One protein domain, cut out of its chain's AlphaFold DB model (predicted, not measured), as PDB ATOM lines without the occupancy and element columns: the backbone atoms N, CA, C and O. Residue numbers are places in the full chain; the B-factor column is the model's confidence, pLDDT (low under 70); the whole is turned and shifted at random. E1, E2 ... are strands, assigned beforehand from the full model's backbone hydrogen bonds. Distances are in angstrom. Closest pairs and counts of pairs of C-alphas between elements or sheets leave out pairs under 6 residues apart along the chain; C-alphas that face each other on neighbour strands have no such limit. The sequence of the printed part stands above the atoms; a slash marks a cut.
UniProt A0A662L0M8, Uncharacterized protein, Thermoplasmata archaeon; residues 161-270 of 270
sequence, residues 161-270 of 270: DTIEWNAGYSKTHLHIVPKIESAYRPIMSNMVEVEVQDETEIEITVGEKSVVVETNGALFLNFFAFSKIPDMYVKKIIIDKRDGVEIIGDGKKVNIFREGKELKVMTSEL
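Overview. This is residues 161 to 270 of the 270 residues of an uncharacterized protein of Thermoplasmata archaeon (UniProt A0A662L0M8). A long, twisted sheet of eight strands forms a wall, and a small sheet of three short strands, E3, E4 and E7, folds out from one end of its strands E2, E5 and E6. The two sheets come near each other at Pro 178 of E2 and Thr 200 of E5 and spread from there as an open V, with few contacts between them; residues 232 to 233 of the long link before E8 run beside E7. The printed part has 110 residues, with no named helix and eleven named strands, E1 to E11 in order along the chain, which hold 70 of the residues: the class is all strand. The large sheet has the order E1 - E2 - E5 - E6 - E8 - E9 - E10 - E11 and the small one E3 - E4 - E7, both antiparallel throughout. The whole is compact, with a radius of gyration of the C-alphas of 14.5 A and spans of 44 by 34 by 27 A.

Along the chain. E1, residues 161 to 168, begins with C-alpha 161 at (-5.045, 33.495, -20.001) and is 24.1 A long. E2, residues 171 to 178, covers 22.6 A. E3, residues 184 to 188, and E4, residues 193 to 196, are short. E5, residues 200 to 206, is 19.5 A long, and E6, residues 210 to 216, 19.8 A. E7, residues 219 to 222, begins with C-alpha 219 at (-6.697, 18.142, -15.751). After residues 223 to 235 come E8, residues 236 to 240, at 12.8 A, and E9, residues 244 to 249, at 17.0 A. E10, residues 252 to 259, is 21.4 A long. E11, residues 262 to 269, is 23.1 A long and ends with C-alpha 269 at (-4.522, -0.155, -10.902).

Arrangement. In the large sheet E1 and E11 are the edge strands. E1 and E2 form a hairpin at 177 degrees, with N 164 and O 175 2.9 A apart, within hydrogen-bond range. E2 and E5 are antiparallel at 158 degrees, with N 174 and O 202 at 2.8 A. The hairpin of E5 and E6 has N 203 and O 214 at 2.8 A. E6 and E8 are antiparallel at 174 degrees, with N 213 and O 237 at 2.8 A. E8, E9, E10 and E11 make a meander, each strand the antiparallel neighbour of the one before; N 238 and O 246, N 247 and O 254, and N 255 and O 266 are each 2.8 A apart. From edge to edge the strands' lines turn by 75 degrees and the way across the sheet turns by 38 degrees. In the small sheet E4 is the inner strand. E3 and E4 form a hairpin at 165 degrees, with N 194 and O 187 at 2.9 A. E4 and E7 are antiparallel at 155 degrees, with N 220 and O 195 at 2.8 A. Residues 220 to 221 of E7 also pair with residues 232 to 233, antiparallel. Between the sheets, the closest C-alphas of E2 and E3 are those of Pro 178 and Tyr 184, 5.9 A apart, and those of E5 and E7 are Thr 200 and Leu 219, 6.7 A apart. E4 and E5 meet only through their link, as do E6 and E7. E7 and E8 are apart.

Size, cuts and confidence. The two C-alphas farthest apart are those of Ile 180 and Gly 260, at 45.5 A. The printed part has no cut and ends at residue 270, the chain's last residue. The link from E7 to E8, 13 residues, is long; the other links between named strands are tight. The mean pLDDT of the printed part is 87.4, and residues 169 and 227 are under 70.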
ATOM      1  N   ASP A 161      -5.778  32.619 -19.096       93.75
ATOM      2  CA  ASP A 161      -5.045  33.495 -20.001       93.75
ATOM      3  C   ASP A 161      -5.613  33.391 -21.415       93.75
ATOM      4  O   ASP A 161      -5.976  34.404 -22.003       93.75
ATOM      5  N   THR A 162      -5.772  32.174 -21.931       94.06
ATOM      6  CA  THR A 162      -6.371  31.937 -23.246       94.06
ATOM      7  C   THR A 162      -7.273  30.708 -23.208       94.06
ATOM      8  O   THR A 162      -6.959  29.718 -22.549       94.06
ATOM      9  N   ILE A 163      -8.404  30.786 -23.905       92.56
ATOM     10  CA  ILE A 163      -9.244  29.637 -24.234       92.56
ATOM     11  C   ILE A 163      -9.449  29.598 -25.745       92.56
ATOM     12  O   ILE A 163      -9.797  30.615 -26.353       92.56
ATOM     13  N   GLU A 164      -9.204  28.438 -26.336       93.31
ATOM     14  CA  GLU A 164      -9.403  28.154 -27.754       93.31
ATOM     15  C   GLU A 164     -10.264  26.905 -27.885       93.31
ATOM     16  O   GLU A 164     -10.239  26.022 -27.026       93.31
ATOM     17  N   TRP A 165     -11.062  26.837 -28.940       90.50
ATOM     18  CA  TRP A 165     -11.865  25.658 -29.205       90.50
ATOM     19  C   TRP A 165     -12.158  25.493 -30.684       90.50
ATOM     20  O   TRP A 165     -12.157  26.440 -31.469       90.50
ATOM     21  N   ASN A 166     -12.480  24.259 -31.033       86.44
ATOM     22  CA  ASN A 166     -13.067  23.902 -32.308       86.44
ATOM     23  C   ASN A 166     -14.140  22.852 -32.039       86.44
ATOM     24  O   ASN A 166     -13.903  21.901 -31.294       86.44
ATOM     25  N   ALA A 167     -15.311  23.021 -32.632       80.38
ATOM     26  CA  ALA A 167     -16.394  22.075 -32.481       80.38
ATOM     27  C   ALA A 167     -16.892  21.593 -33.835       80.38
ATOM     28  O   ALA A 167     -17.038  22.356 -34.787       80.38
ATOM     29  N   GLY A 168     -17.152  20.294 -33.890       75.81
ATOM     30  CA  GLY A 168     -17.951  19.665 -34.922       75.81
ATOM     31  C   GLY A 168     -19.092  18.872 -34.294       75.81
ATOM     32  O   GLY A 168     -19.144  18.676 -33.083       75.81
ATOM     33  N   TYR A 169     -19.949  18.326 -35.154       69.94
ATOM     34  CA  TYR A 169     -21.241  17.718 -34.811       69.94
ATOM     35  C   TYR A 169     -21.270  16.763 -33.598       69.94
ATOM     36  O   TYR A 169     -22.273  16.669 -32.904       69.94
ATOM     37  N   SER A 170     -20.203  16.002 -33.353       80.31
ATOM     38  CA  SER A 170     -20.126  15.054 -32.230       80.31
ATOM     39  C   SER A 170     -18.850  15.182 -31.409       80.31
ATOM     40  O   SER A 170     -18.615  14.375 -30.510       80.31
ATOM     41  N   LYS A 171     -17.992  16.149 -31.743       87.69
ATOM     42  CA  LYS A 171     -16.635  16.225 -31.216       87.69
ATOM     43  C   LYS A 171     -16.230  17.673 -30.997       87.69
ATOM     44  O   LYS A 171     -16.183  18.454 -31.940       87.69
ATOM     45  N   THR A 172     -15.901  17.997 -29.756       88.94
ATOM     46  CA  THR A 172     -15.446  19.320 -29.334       88.94
ATOM     47  C   THR A 172     -14.026  19.227 -28.817       88.94
ATOM     48  O   THR A 172     -13.720  18.392 -27.971       88.94
ATOM     49  N   HIS A 173     -13.165  20.098 -29.316       90.88
ATOM     50  CA  HIS A 173     -11.809  20.276 -28.842       90.88
ATOM     51  C   HIS A 173     -11.700  21.603 -28.096       90.88
ATOM     52  O   HIS A 173     -12.197  22.623 -28.570       90.88
ATOM     53  N   LEU A 174     -11.066  21.573 -26.931       92.06
ATOM     54  CA  LEU A 174     -10.871  22.698 -26.033       92.06
ATOM     55  C   LEU A 174      -9.408  22.764 -25.624       92.06
ATOM     56  O   LEU A 174      -8.902  21.834 -25.003       92.06
ATOM     57  N   HIS A 175      -8.784  23.900 -25.883       94.00
ATOM     58  CA  HIS A 175      -7.455  24.232 -25.404       94.00
ATOM     59  C   HIS A 175      -7.576  25.330 -24.355       94.00
ATOM     60  O   HIS A 175      -8.136  26.403 -24.602       94.00
ATOM     61  N   ILE A 176      -7.097  25.052 -23.147       93.25
ATOM     62  CA  ILE A 176      -7.179  25.981 -22.023       93.25
ATOM     63  C   ILE A 176      -5.774  26.265 -21.516       93.25
ATOM     64  O   ILE A 176      -5.060  25.367 -21.073       93.25
ATOM     65  N   VAL A 177      -5.426  27.549 -21.501       93.81
ATOM     66  CA  VAL A 177      -4.188  28.064 -20.923       93.81
ATOM     67  C   VAL A 177      -4.541  28.876 -19.675       93.81
ATOM     68  O   VAL A 177      -5.069  29.990 -19.792       93.81
ATOM     69  N   PRO A 178      -4.299  28.346 -18.464       92.50
ATOM     70  CA  PRO A 178      -4.459  29.117 -17.239       92.50
ATOM     71  C   PRO A 178      -3.380  30.202 -17.119       92.50
ATOM     72  O   PRO A 178      -2.317  30.144 -17.736       92.50
ATOM     73  N   LYS A 179      -3.635  31.213 -16.285       92.31
ATOM     74  CA  LYS A 179      -2.605  32.184 -15.891       92.31
ATOM     75  C   LYS A 179      -1.545  31.508 -15.023       92.31
ATOM     76  O   LYS A 179      -1.865  30.629 -14.228       92.31
ATOM     77  N   ILE A 180      -0.307  31.999 -15.116       86.38
ATOM     78  CA  ILE A 180       0.830  31.547 -14.297       86.38
ATOM     79  C   ILE A 180       0.424  31.479 -12.814       86.38
ATOM     80  O   ILE A 180      -0.150  32.436 -12.289       86.38
ATOM     81  N   GLU A 181       0.718  30.347 -12.163       80.81
ATOM     82  CA  GLU A 181       0.438  30.073 -10.740       80.81
ATOM     83  C   GLU A 181      -1.055  30.101 -10.342       80.81
ATOM     84  O   GLU A 181      -1.394  30.252  -9.166       80.81
ATOM     85  N   SER A 182      -1.981  29.945 -11.294       86.12
ATOM     86  CA  SER A 182      -3.420  30.019 -11.029       86.12
ATOM     87  C   SER A 182      -4.192  28.860 -11.658       86.12
ATOM     88  O   SER A 182      -4.445  28.863 -12.855       86.12
ATOM     89  N   ALA A 183      -4.720  27.952 -10.835       85.56
ATOM     90  CA  ALA A 183      -5.607  26.886 -11.305       85.56
ATOM     91  C   ALA A 183      -6.969  27.436 -11.770       85.56
ATOM     92  O   ALA A 183      -7.687  28.075 -10.983       85.56
ATOM     93  N   TYR A 184      -7.342  27.169 -13.024       88.62
ATOM     94  CA  TYR A 184      -8.701  27.380 -13.522       88.62
ATOM     95  C   TYR A 184      -9.614  26.266 -13.003       88.62
ATOM     96  O   TYR A 184      -9.257  25.096 -13.055       88.62
ATOM     97  N   ARG A 185     -10.786  26.631 -12.478       85.69
ATOM     98  CA  ARG A 185     -11.730  25.699 -11.844       85.69
ATOM     99  C   ARG A 185     -13.066  25.740 -12.574       85.69
ATOM    100  O   ARG A 185     -13.968  26.448 -12.117       85.69
ATOM    101  N   PRO A 186     -13.181  25.075 -13.738       76.12
ATOM    102  CA  PRO A 186     -14.398  25.123 -14.547       76.12
ATOM    103  C   PRO A 186     -15.613  24.568 -13.802       76.12
ATOM    104  O   PRO A 186     -16.732  25.030 -14.014       76.12
ATOM    105  N   ILE A 187     -15.395  23.583 -12.929       77.44
ATOM    106  CA  ILE A 187     -16.451  22.871 -12.219       77.44
ATOM    107  C   ILE A 187     -16.064  22.767 -10.747       77.44
ATOM    108  O   ILE A 187     -14.980  22.301 -10.407       77.44
ATOM    109  N   MET A 188     -16.984  23.173  -9.878       74.31
ATOM    110  CA  MET A 188     -16.876  23.022  -8.432       74.31
ATOM    111  C   MET A 188     -18.230  22.577  -7.887       74.31
ATOM    112  O   MET A 188     -19.267  23.148  -8.242       74.31
ATOM    113  N   SER A 189     -18.223  21.574  -7.019       74.25
ATOM    114  CA  SER A 189     -19.414  21.136  -6.306       74.25
ATOM    115  C   SER A 189     -19.104  20.570  -4.935       74.25
ATOM    116  O   SER A 189     -17.966  20.561  -4.474       74.25
ATOM    117  N   ASN A 190     -20.150  20.073  -4.279       70.69
ATOM    118  CA  ASN A 190     -20.022  19.378  -3.006       70.69
ATOM    119  C   ASN A 190     -19.403  17.976  -3.151       70.69
ATOM    120  O   ASN A 190     -19.066  17.369  -2.138       70.69
ATOM    121  N   MET A 191     -19.301  17.440  -4.374       76.06
ATOM    122  CA  MET A 191     -18.809  16.083  -4.627       76.06
ATOM    123  C   MET A 191     -17.454  16.051  -5.320       76.06
ATOM    124  O   MET A 191     -16.616  15.230  -4.947       76.06
ATOM    125  N   VAL A 192     -17.262  16.921  -6.311       80.38
ATOM    126  CA  VAL A 192     -16.082  16.933  -7.172       80.38
ATOM    127  C   VAL A 192     -15.684  18.366  -7.517       80.38
ATOM    128  O   VAL A 192     -16.532  19.247  -7.676       80.38
ATOM    129  N   GLU A 193     -14.389  18.594  -7.659       85.88
ATOM    130  CA  GLU A 193     -13.837  19.793  -8.280       85.88
ATOM    131  C   GLU A 193     -12.937  19.385  -9.442       85.88
ATOM    132  O   GLU A 193     -12.183  18.418  -9.353       85.88
ATOM    133  N   VAL A 194     -13.065  20.121 -10.544       87.88
ATOM    134  CA  VAL A 194     -12.221  19.986 -11.728       87.88
ATOM    135  C   VAL A 194     -11.284  21.179 -11.744       87.88
ATOM    136  O   VAL A 194     -11.743  22.323 -11.719       87.88
ATOM    137  N   GLU A 195      -9.986  20.918 -11.817       91.69
ATOM    138  CA  GLU A 195      -8.955  21.940 -11.933       91.69
ATOM    139  C   GLU A 195      -8.132  21.751 -13.210       91.69
ATOM    140  O   GLU A 195      -7.805  20.633 -13.598       91.69
ATOM    141  N   VAL A 196      -7.764  22.860 -13.845       91.19
ATOM    142  CA  VAL A 196      -6.789  22.933 -14.936       91.19
ATOM    143  C   VAL A 196      -5.633  23.793 -14.437       91.19
ATOM    144  O   VAL A 196      -5.800  25.001 -14.231       91.19
ATOM    145  N   GLN A 197      -4.497  23.154 -14.155       87.56
ATOM    146  CA  GLN A 197      -3.343  23.802 -13.515       87.56
ATOM    147  C   GLN A 197      -2.306  24.301 -14.524       87.56
ATOM    148  O   GLN A 197      -1.731  25.366 -14.318       87.56
ATOM    149  N   ASP A 198      -2.156  23.579 -15.633       90.62
ATOM    150  CA  ASP A 198      -1.275  23.916 -16.747       90.62
ATOM    151  C   ASP A 198      -2.056  23.907 -18.066       90.62
ATOM    152  O   ASP A 198      -3.237  23.547 -18.111       90.62
ATOM    153  N   GLU A 199      -1.377  24.292 -19.145       93.06
ATOM    154  CA  GLU A 199      -1.872  24.147 -20.510       93.06
ATOM    155  C   GLU A 199      -2.438  22.739 -20.730       93.06
ATOM    156  O   GLU A 199      -1.765  21.730 -20.501       93.06
ATOM    157  N   THR A 200      -3.716  22.681 -21.096       94.38
ATOM    158  CA  THR A 200      -4.455  21.425 -21.172       94.38
ATOM    159  C   THR A 200      -5.325  21.402 -22.409       94.38
ATOM    160  O   THR A 200      -6.120  22.312 -22.647       94.38
ATOM    161  N   GLU A 201      -5.194  20.307 -23.145       94.62
ATOM    162  CA  GLU A 201      -6.068  19.938 -24.243       94.62
ATOM    163  C   GLU A 201      -7.141  18.981 -23.738       94.62
ATOM    164  O   GLU A 201      -6.844  17.983 -23.073       94.62
ATOM    165  N   ILE A 202      -8.389  19.278 -24.068       93.56
ATOM    166  CA  ILE A 202      -9.556  18.472 -23.739       93.56
ATOM    167  C   ILE A 202     -10.282  18.165 -25.043       93.56
ATOM    168  O   ILE A 202     -10.539  19.037 -25.871       93.56
ATOM    169  N   GLU A 203     -10.626  16.905 -25.231       94.25
ATOM    170  CA  GLU A 203     -11.402  16.422 -26.354       94.25
ATOM    171  C   GLU A 203     -12.658  15.746 -25.816       94.25
ATOM    172  O   GLU A 203     -12.580  14.778 -25.066       94.25
ATOM    173  N   ILE A 204     -13.825  16.265 -26.179       92.88
ATOM    174  CA  ILE A 204     -15.118  15.747 -25.748       92.88
ATOM    175  C   ILE A 204     -15.816  15.157 -26.964       92.88
ATOM    176  O   ILE A 204     -16.063  15.856 -27.943       92.88
ATOM    177  N   THR A 205     -16.146  13.872 -26.903       93.06
ATOM    178  CA  THR A 205     -16.900  13.159 -27.933       93.06
ATOM    179  C   THR A 205     -18.249  12.736 -27.372       93.06
ATOM    180  O   THR A 205     -18.312  11.981 -26.402       93.06
ATOM    181  N   VAL A 206     -19.328  13.194 -27.999       90.75
ATOM    182  CA  VAL A 206     -20.700  12.829 -27.643       90.75
ATOM    183  C   VAL A 206     -21.172  11.723 -28.583       90.75
ATOM    184  O   VAL A 206     -21.305  11.920 -29.790       90.75
ATOM    185  N   GLY A 207     -21.381  10.531 -28.031       89.94
ATOM    186  CA  GLY A 207     -21.914   9.373 -28.738       89.94
ATOM    187  C   GLY A 207     -23.359   9.062 -28.350       89.94
ATOM    188  O   GLY A 207     -23.925   9.641 -27.431       89.94
ATOM    189  N   GLU A 208     -23.950   8.068 -29.017       89.75
ATOM    190  CA  GLU A 208     -25.340   7.642 -28.768       89.75
ATOM    191  C   GLU A 208     -25.566   7.107 -27.339       89.75
ATOM    192  O   GLU A 208     -26.670   7.183 -26.802       89.75
ATOM    193  N   LYS A 209     -24.530   6.517 -26.730       91.00
ATOM    194  CA  LYS A 209     -24.623   5.836 -25.425       91.00
ATOM    195  C   LYS A 209     -23.735   6.431 -24.345       91.00
ATOM    196  O   LYS A 209     -23.950   6.132 -23.173       91.00
ATOM    197  N   SER A 210     -22.746   7.227 -24.732       93.56
ATOM    198  CA  SER A 210     -21.764   7.752 -23.801       93.56
ATOM    199  C   SER A 210     -21.202   9.097 -24.234       93.56
ATOM    200  O   SER A 210     -21.150   9.417 -25.423       93.56
ATOM    201  N   VAL A 211     -20.770   9.874 -23.245       93.31
ATOM    202  CA  VAL A 211     -19.924  11.053 -23.418       93.31
ATOM    203  C   VAL A 211     -18.514  10.655 -23.003       93.31
ATOM    204  O   VAL A 211     -18.302  10.149 -21.900       93.31
ATOM    205  N   VAL A 212     -17.549  10.852 -23.894       95.12
ATOM    206  CA  VAL A 212     -16.141  10.527 -23.663       95.12
ATOM    207  C   VAL A 212     -15.346  11.819 -23.614       95.12
ATOM    208  O   VAL A 212     -15.394  12.600 -24.556       95.12
ATOM    209  N   VAL A 213     -14.602  12.029 -22.536       94.62
ATOM    210  CA  VAL A 213     -13.682  13.155 -22.369       94.62
ATOM    211  C   VAL A 213     -12.269  12.598 -22.340       94.62
ATOM    212  O   VAL A 213     -11.959  11.782 -21.481       94.62
ATOM    213  N   GLU A 214     -11.409  13.016 -23.257       96.00
ATOM    214  CA  GLU A 214      -9.986  12.680 -23.281       96.00
ATOM    215  C   GLU A 214      -9.162  13.939 -23.036       96.00
ATOM    216  O   GLU A 214      -9.505  15.023 -23.503       96.00
ATOM    217  N   THR A 215      -8.094  13.809 -22.260       94.25
ATOM    218  CA  THR A 215      -7.312  14.951 -21.789       94.25
ATOM    219  C   THR A 215      -5.827  14.714 -22.001       94.25
ATOM    220  O   THR A 215      -5.279  13.658 -21.670       94.25
ATOM    221  N   ASN A 216      -5.159  15.728 -22.542       90.62
ATOM    222  CA  ASN A 216      -3.713  15.788 -22.669       90.62
ATOM    223  C   ASN A 216      -3.217  17.062 -21.977       90.62
ATOM    224  O   ASN A 216      -3.338  18.161 -22.513       90.62
ATOM    225  N   GLY A 217      -2.714  16.910 -20.754       85.19
ATOM    226  CA  GLY A 217      -2.329  18.021 -19.888       85.19
ATOM    227  C   GLY A 217      -2.650  17.733 -18.425       85.19
ATOM    228  O   GLY A 217      -2.780  16.575 -18.020       85.19
ATOM    229  N   ALA A 218      -2.787  18.795 -17.636       85.44
ATOM    230  CA  ALA A 218      -2.924  18.743 -16.183       85.44
ATOM    231  C   ALA A 218      -4.380  18.962 -15.726       85.44
ATOM    232  O   ALA A 218      -4.646  19.823 -14.882       85.44
ATOM    233  N   LEU A 219      -5.328  18.187 -16.277       90.94
ATOM    234  CA  LEU A 219      -6.697  18.142 -15.751       90.94
ATOM    235  C   LEU A 219      -6.722  17.300 -14.473       90.94
ATOM    236  O   LEU A 219      -6.485  16.094 -14.513       90.94
ATOM    237  N   PHE A 220      -7.019  17.932 -13.347       91.00
ATOM    238  CA  PHE A 220      -7.003  17.320 -12.026       91.00
ATOM    239  C   PHE A 220      -8.421  17.230 -11.459       91.00
ATOM    240  O   PHE A 220      -9.182  18.198 -11.520       91.00
ATOM    241  N   LEU A 221      -8.782  16.069 -10.907       89.56
ATOM    242  CA  LEU A 221     -10.046  15.872 -10.196       89.56
ATOM    243  C   LEU A 221      -9.805  15.719  -8.701       89.56
ATOM    244  O   LEU A 221      -9.065  14.825  -8.287       89.56
ATOM    245  N   ASN A 222     -10.494  16.544  -7.913       86.94
ATOM    246  CA  ASN A 222     -10.590  16.391  -6.466       86.94
ATOM    247  C   ASN A 222     -11.934  15.765  -6.077       86.94
ATOM    248  O   ASN A 222     -12.980  16.257  -6.506       86.94
ATOM    249  N   PHE A 223     -11.927  14.713  -5.254       82.56
ATOM    250  CA  PHE A 223     -13.139  13.976  -4.866       82.56
ATOM    251  C   PHE A 223     -13.490  14.156  -3.382       82.56
ATOM    252  O   PHE A 223     -13.276  13.270  -2.553       82.56
ATOM    253  N   PHE A 224     -14.134  15.271  -3.029       77.38
ATOM    254  CA  PHE A 224     -14.479  15.581  -1.634       77.38
ATOM    255  C   PHE A 224     -15.467  14.596  -0.991       77.38
ATOM    256  O   PHE A 224     -15.333  14.250   0.185       77.38
ATOM    257  N   ALA A 225     -16.486  14.150  -1.735       70.56
ATOM    258  CA  ALA A 225     -17.544  13.290  -1.186       70.56
ATOM    259  C   ALA A 225     -17.152  11.806  -1.128       70.56
ATOM    260  O   ALA A 225     -17.799  11.014  -0.435       70.56
ATOM    261  N   PHE A 226     -16.084  11.417  -1.824       71.69
ATOM    262  CA  PHE A 226     -15.668  10.031  -1.961       71.69
ATOM    263  C   PHE A 226     -14.289   9.831  -1.353       71.69
ATOM    264  O   PHE A 226     -13.314   9.645  -2.063       71.69
ATOM    265  N   SER A 227     -14.224   9.763  -0.023       66.25
ATOM    266  CA  SER A 227     -12.975   9.555   0.744       66.25
ATOM    267  C   SER A 227     -12.092   8.370   0.305       66.25
ATOM    268  O   SER A 227     -10.946   8.270   0.733       66.25
ATOM    269  N   LYS A 228     -12.620   7.449  -0.510       70.56
ATOM    270  CA  LYS A 228     -11.901   6.292  -1.059       70.56
ATOM    271  C   LYS A 228     -11.334   6.523  -2.463       70.56
ATOM    272  O   LYS A 228     -10.551   5.694  -2.916       70.56
ATOM    273  N   ILE A 229     -11.742   7.587  -3.152       76.88
ATOM    274  CA  ILE A 229     -11.202   7.966  -4.457       76.88
ATOM    275  C   ILE A 229     -10.058   8.942  -4.191       76.88
ATOM    276  O   ILE A 229     -10.301   9.998  -3.610       76.88
ATOM    277  N   PRO A 230      -8.811   8.599  -4.546       78.75
ATOM    278  CA  PRO A 230      -7.730   9.564  -4.480       78.75
ATOM    279  C   PRO A 230      -7.950  10.646  -5.534       78.75
ATOM    280  O   PRO A 230      -8.418  10.356  -6.636       78.75
ATOM    281  N   ASP A 231      -7.541  11.867  -5.215       87.38
ATOM    282  CA  ASP A 231      -7.406  12.901  -6.232       87.38
ATOM    283  C   ASP A 231      -6.399  12.439  -7.299       87.38
ATOM    284  O   ASP A 231      -5.436  11.722  -6.990       87.38
ATOM    285  N   MET A 232      -6.638  12.798  -8.557       90.06
ATOM    286  CA  MET A 232      -5.850  12.268  -9.673       90.06
ATOM    287  C   MET A 232      -5.835  13.197 -10.883       90.06
ATOM    288  O   MET A 232      -6.826  13.871 -11.180       90.06
ATOM    289  N   TYR A 233      -4.729  13.162 -11.627       91.12
ATOM    290  CA  TYR A 233      -4.681  13.694 -12.981       91.12
ATOM    291  C   TYR A 233      -5.377  12.740 -13.934       91.12
ATOM    292  O   TYR A 233      -5.041  11.558 -14.037       91.12
ATOM    293  N   VAL A 234      -6.354  13.272 -14.649       92.50
ATOM    294  CA  VAL A 234      -7.199  12.524 -15.565       92.50
ATOM    295  C   VAL A 234      -6.586  12.513 -16.951       92.50
ATOM    296  O   VAL A 234      -6.059  13.517 -17.429       92.50
ATOM    297  N   LYS A 235      -6.704  11.362 -17.608       95.00
ATOM    298  CA  LYS A 235      -6.452  11.177 -19.041       95.00
ATOM    299  C   LYS A 235      -7.730  10.899 -19.819       95.00
ATOM    300  O   LYS A 235      -7.799  11.196 -21.008       95.00
ATOM    301  N   LYS A 236      -8.715  10.263 -19.176       96.00
ATOM    302  CA  LYS A 236      -9.982   9.904 -19.809       96.00
ATOM    303  C   LYS A 236     -11.123   9.798 -18.803       96.00
ATOM    304  O   LYS A 236     -10.940   9.235 -17.727       96.00
ATOM    305  N   ILE A 237     -12.298  10.284 -19.184       94.06
ATOM    306  CA  ILE A 237     -13.576  10.085 -18.498       94.06
ATOM    307  C   ILE A 237     -14.559   9.507 -19.511       94.06
ATOM    308  O   ILE A 237     -14.614   9.954 -20.653       94.06
ATOM    309  N   ILE A 238     -15.342   8.520 -19.101       95.19
ATOM    310  CA  ILE A 238     -16.449   7.974 -19.882       95.19
ATOM    311  C   ILE A 238     -17.687   8.042 -18.997       95.19
ATOM    312  O   ILE A 238     -17.706   7.448 -17.924       95.19
ATOM    313  N   ILE A 239     -18.706   8.769 -19.443       93.75
ATOM    314  CA  ILE A 239     -20.032   8.802 -18.826       93.75
ATOM    315  C   ILE A 239     -20.946   7.976 -19.725       93.75
ATOM    316  O   ILE A 239     -21.275   8.415 -20.824       93.75
ATOM    317  N   ASP A 240     -21.321   6.778 -19.290       92.88
ATOM    318  CA  ASP A 240     -22.169   5.852 -20.038       92.88
ATOM    319  C   ASP A 240     -23.585   5.775 -19.450       92.88
ATOM    320  O   ASP A 240     -23.788   5.705 -18.235       92.88
ATOM    321  N   LYS A 241     -24.573   5.728 -20.348       88.12
ATOM    322  CA  LYS A 241     -26.008   5.667 -20.046       88.12
ATOM    323  C   LYS A 241     -26.425   4.461 -19.191       88.12
ATOM    324  O   LYS A 241     -27.490   4.485 -18.574       88.12
ATOM    325  N   ARG A 242     -25.659   3.370 -19.200       87.06
ATOM    326  CA  ARG A 242     -25.969   2.116 -18.492       87.06
ATOM    327  C   ARG A 242     -24.916   1.758 -17.462       87.06
ATOM    328  O   ARG A 242     -25.274   1.339 -16.366       87.06
ATOM    329  N   ASP A 243     -23.652   1.905 -17.831       86.88
ATOM    330  CA  ASP A 243     -22.546   1.344 -17.056       86.88
ATOM    331  C   ASP A 243     -22.006   2.323 -15.998       86.88
ATOM    332  O   ASP A 243     -21.255   1.924 -15.107       86.88
ATOM    333  N   GLY A 244     -22.449   3.585 -16.029       90.44
ATOM    334  CA  GLY A 244     -22.059   4.618 -15.074       90.44
ATOM    335  C   GLY A 244     -20.858   5.430 -15.552       90.44
ATOM    336  O   GLY A 244     -20.749   5.750 -16.732       90.44
ATOM    337  N   VAL A 245     -19.978   5.819 -14.630       91.69
ATOM    338  CA  VAL A 245     -18.821   6.679 -14.907       91.69
ATOM    339  C   VAL A 245     -17.523   5.910 -14.725       91.69
ATOM    340  O   VAL A 245     -17.288   5.303 -13.681       91.69
ATOM    341  N   GLU A 246     -16.645   6.001 -15.711       94.12
ATOM    342  CA  GLU A 246     -15.285   5.478 -15.671       94.12
ATOM    343  C   GLU A 246     -14.287   6.634 -15.791       94.12
ATOM    344  O   GLU A 246     -14.394   7.459 -16.693       94.12
ATOM    345  N   ILE A 247     -13.312   6.702 -14.885       93.31
ATOM    346  CA  ILE A 247     -12.275   7.741 -14.838       93.31
ATOM    347  C   ILE A 247     -10.911   7.055 -14.840       93.31
ATOM    348  O   ILE A 247     -10.645   6.173 -14.025       93.31
ATOM    349  N   ILE A 248     -10.040   7.457 -15.758       94.88
ATOM    350  CA  ILE A 248      -8.729   6.857 -16.002       94.88
ATOM    351  C   ILE A 248      -7.668   7.949 -15.900       94.88
ATOM    352  O   ILE A 248      -7.789   9.004 -16.524       94.88
ATOM    353  N   GLY A 249      -6.596   7.684 -15.157       93.25
ATOM    354  CA  GLY A 249      -5.528   8.652 -14.926       93.25
ATOM    355  C   GLY A 249      -4.527   8.171 -13.880       93.25
ATOM    356  O   GLY A 249      -4.831   7.250 -13.134       93.25
ATOM    357  N   ASP A 250      -3.311   8.721 -13.856       89.88
ATOM    358  CA  ASP A 250      -2.254   8.354 -12.890       89.88
ATOM    359  C   ASP A 250      -2.028   6.842 -12.661       89.88
ATOM    360  O   ASP A 250      -1.740   6.401 -11.550       89.88
ATOM    361  N   GLY A 251      -2.165   6.023 -13.712       88.38
ATOM    362  CA  GLY A 251      -2.024   4.561 -13.609       88.38
ATOM    363  C   GLY A 251      -3.195   3.861 -12.906       88.38
ATOM    364  O   GLY A 251      -3.107   2.677 -12.607       88.38
ATOM    365  N   LYS A 252      -4.298   4.571 -12.667       89.94
ATOM    366  CA  LYS A 252      -5.487   4.095 -11.964       89.94
ATOM    367  C   LYS A 252      -6.741   4.217 -12.814       89.94
ATOM    368  O   LYS A 252      -6.862   5.072 -13.694       89.94
ATOM    369  N   LYS A 253      -7.703   3.370 -12.474       92.50
ATOM    370  CA  LYS A 253      -9.062   3.361 -12.995       92.50
ATOM    371  C   LYS A 253     -10.049   3.441 -11.837       92.50
ATOM    372  O   LYS A 253      -9.985   2.641 -10.903       92.50
ATOM    373  N   VAL A 254     -10.974   4.386 -11.914       90.56
ATOM    374  CA  VAL A 254     -12.072   4.576 -10.966       90.56
ATOM    375  C   VAL A 254     -13.380   4.322 -11.703       90.56
ATOM    376  O   VAL A 254     -13.647   4.958 -12.715       90.56
ATOM    377  N   ASN A 255     -14.197   3.406 -11.196       90.81
ATOM    378  CA  ASN A 255     -15.532   3.133 -11.722       90.81
ATOM    379  C   ASN A 255     -16.571   3.530 -10.679       90.81
ATOM    380  O   ASN A 255     -16.501   3.081  -9.532       90.81
ATOM    381  N   ILE A 256     -17.537   4.340 -11.089       88.44
ATOM    382  CA  ILE A 256     -18.658   4.806 -10.283       88.44
ATOM    383  C   ILE A 256     -19.932   4.328 -10.970       88.44
ATOM    384  O   ILE A 256     -20.260   4.775 -12.061       88.44
ATOM    385  N   PHE A 257     -20.664   3.420 -10.340       89.19
ATOM    386  CA  PHE A 257     -21.868   2.832 -10.924       89.19
ATOM    387  C   PHE A 257     -22.897   2.539  -9.842       89.19
ATOM    388  O   PHE A 257     -22.602   2.560  -8.643       89.19
ATOM    389  N   ARG A 258     -24.131   2.265 -10.254       84.88
ATOM    390  CA  ARG A 258     -25.206   1.923  -9.330       84.88
ATOM    391  C   ARG A 258     -25.414   0.417  -9.271       84.88
ATOM    392  O   ARG A 258     -25.689  -0.223 -10.277       84.88
ATOM    393  N   GLU A 259     -25.375  -0.132  -8.062       85.12
ATOM    394  CA  GLU A 259     -25.763  -1.513  -7.789       85.12
ATOM    395  C   GLU A 259     -27.031  -1.503  -6.921       85.12
ATOM    396  O   GLU A 259     -27.013  -1.243  -5.714       85.12
ATOM    397  N   GLY A 260     -28.186  -1.702  -7.561       83.56
ATOM    398  CA  GLY A 260     -29.488  -1.581  -6.905       83.56
ATOM    399  C   GLY A 260     -29.789  -0.145  -6.454       83.56
ATOM    400  O   GLY A 260     -30.025   0.745  -7.271       83.56
ATOM    401  N   LYS A 261     -29.846   0.092  -5.138       79.94
ATOM    402  CA  LYS A 261     -30.068   1.436  -4.565       79.94
ATOM    403  C   LYS A 261     -28.786   2.115  -4.089       79.94
ATOM    404  O   LYS A 261     -28.854   3.274  -3.696       79.94
ATOM    405  N   GLU A 262     -27.659   1.415  -4.119       80.56
ATOM    406  CA  GLU A 262     -26.391   1.931  -3.621       80.56
ATOM    407  C   GLU A 262     -25.504   2.390  -4.773       80.56
ATOM    408  O   GLU A 262     -25.383   1.715  -5.796       80.56
ATOM    409  N   LEU A 263     -24.857   3.535  -4.579       82.19
ATOM    410  CA  LEU A 263     -23.750   3.957  -5.419       82.19
ATOM    411  C   LEU A 263     -22.505   3.175  -4.995       82.19
ATOM    412  O   LEU A 263     -22.124   3.184  -3.820       82.19
ATOM    413  N   LYS A 264     -21.876   2.490  -5.943       85.06
ATOM    414  CA  LYS A 264     -20.622   1.773  -5.748       85.06
ATOM    415  C   LYS A 264     -19.500   2.532  -6.430       85.06
ATOM    416  O   LYS A 264     -19.657   3.073  -7.520       85.06
ATOM    417  N   VAL A 265     -18.359   2.538  -5.757       85.81
ATOM    418  CA  VAL A 265     -17.119   3.116  -6.253       85.81
ATOM    419  C   VAL A 265     -16.046   2.049  -6.132       85.81
ATOM    420  O   VAL A 265     -15.816   1.525  -5.038       85.81
ATOM    421  N   MET A 266     -15.406   1.719  -7.248       87.81
ATOM    422  CA  MET A 266     -14.303   0.767  -7.307       87.81
ATOM    423  C   MET A 266     -13.073   1.437  -7.894       87.81
ATOM    424  O   MET A 266     -13.160   2.101  -8.922       87.81
ATOM    425  N   THR A 267     -11.926   1.219  -7.263       86.69
ATOM    426  CA  THR A 267     -10.625   1.703  -7.730       86.69
ATOM    427  C   THR A 267      -9.729   0.510  -8.040       86.69
ATOM    428  O   THR A 267      -9.612  -0.392  -7.208       86.69
ATOM    429  N   SER A 268      -9.078   0.509  -9.196       86.62
ATOM    430  CA  SER A 268      -8.084  -0.496  -9.579       86.62
ATOM    431  C   SER A 268      -6.859   0.159 -10.211       86.62
ATOM    432  O   SER A 268      -6.964   1.229 -10.805       86.62
ATOM    433  N   GLU A 269      -5.707  -0.495 -10.104       86.50
ATOM    434  CA  GLU A 269      -4.522  -0.155 -10.902       86.50
ATOM    435  C   GLU A 269      -4.748  -0.589 -12.369       86.50
ATOM    436  O   GLU A 269      -5.525  -1.520 -12.617       86.50
ATOM    437  N   LEU A 270      -4.125   0.114 -13.319       77.56
ATOM    438  CA  LEU A 270      -4.177  -0.157 -14.767       77.56
ATOM    439  C   LEU A 270      -3.078  -1.116 -15.239       77.56
ATOM    440  O   LEU A 270      -1.950  -1.052 -14.701       77.56
TER     441      LEU A 270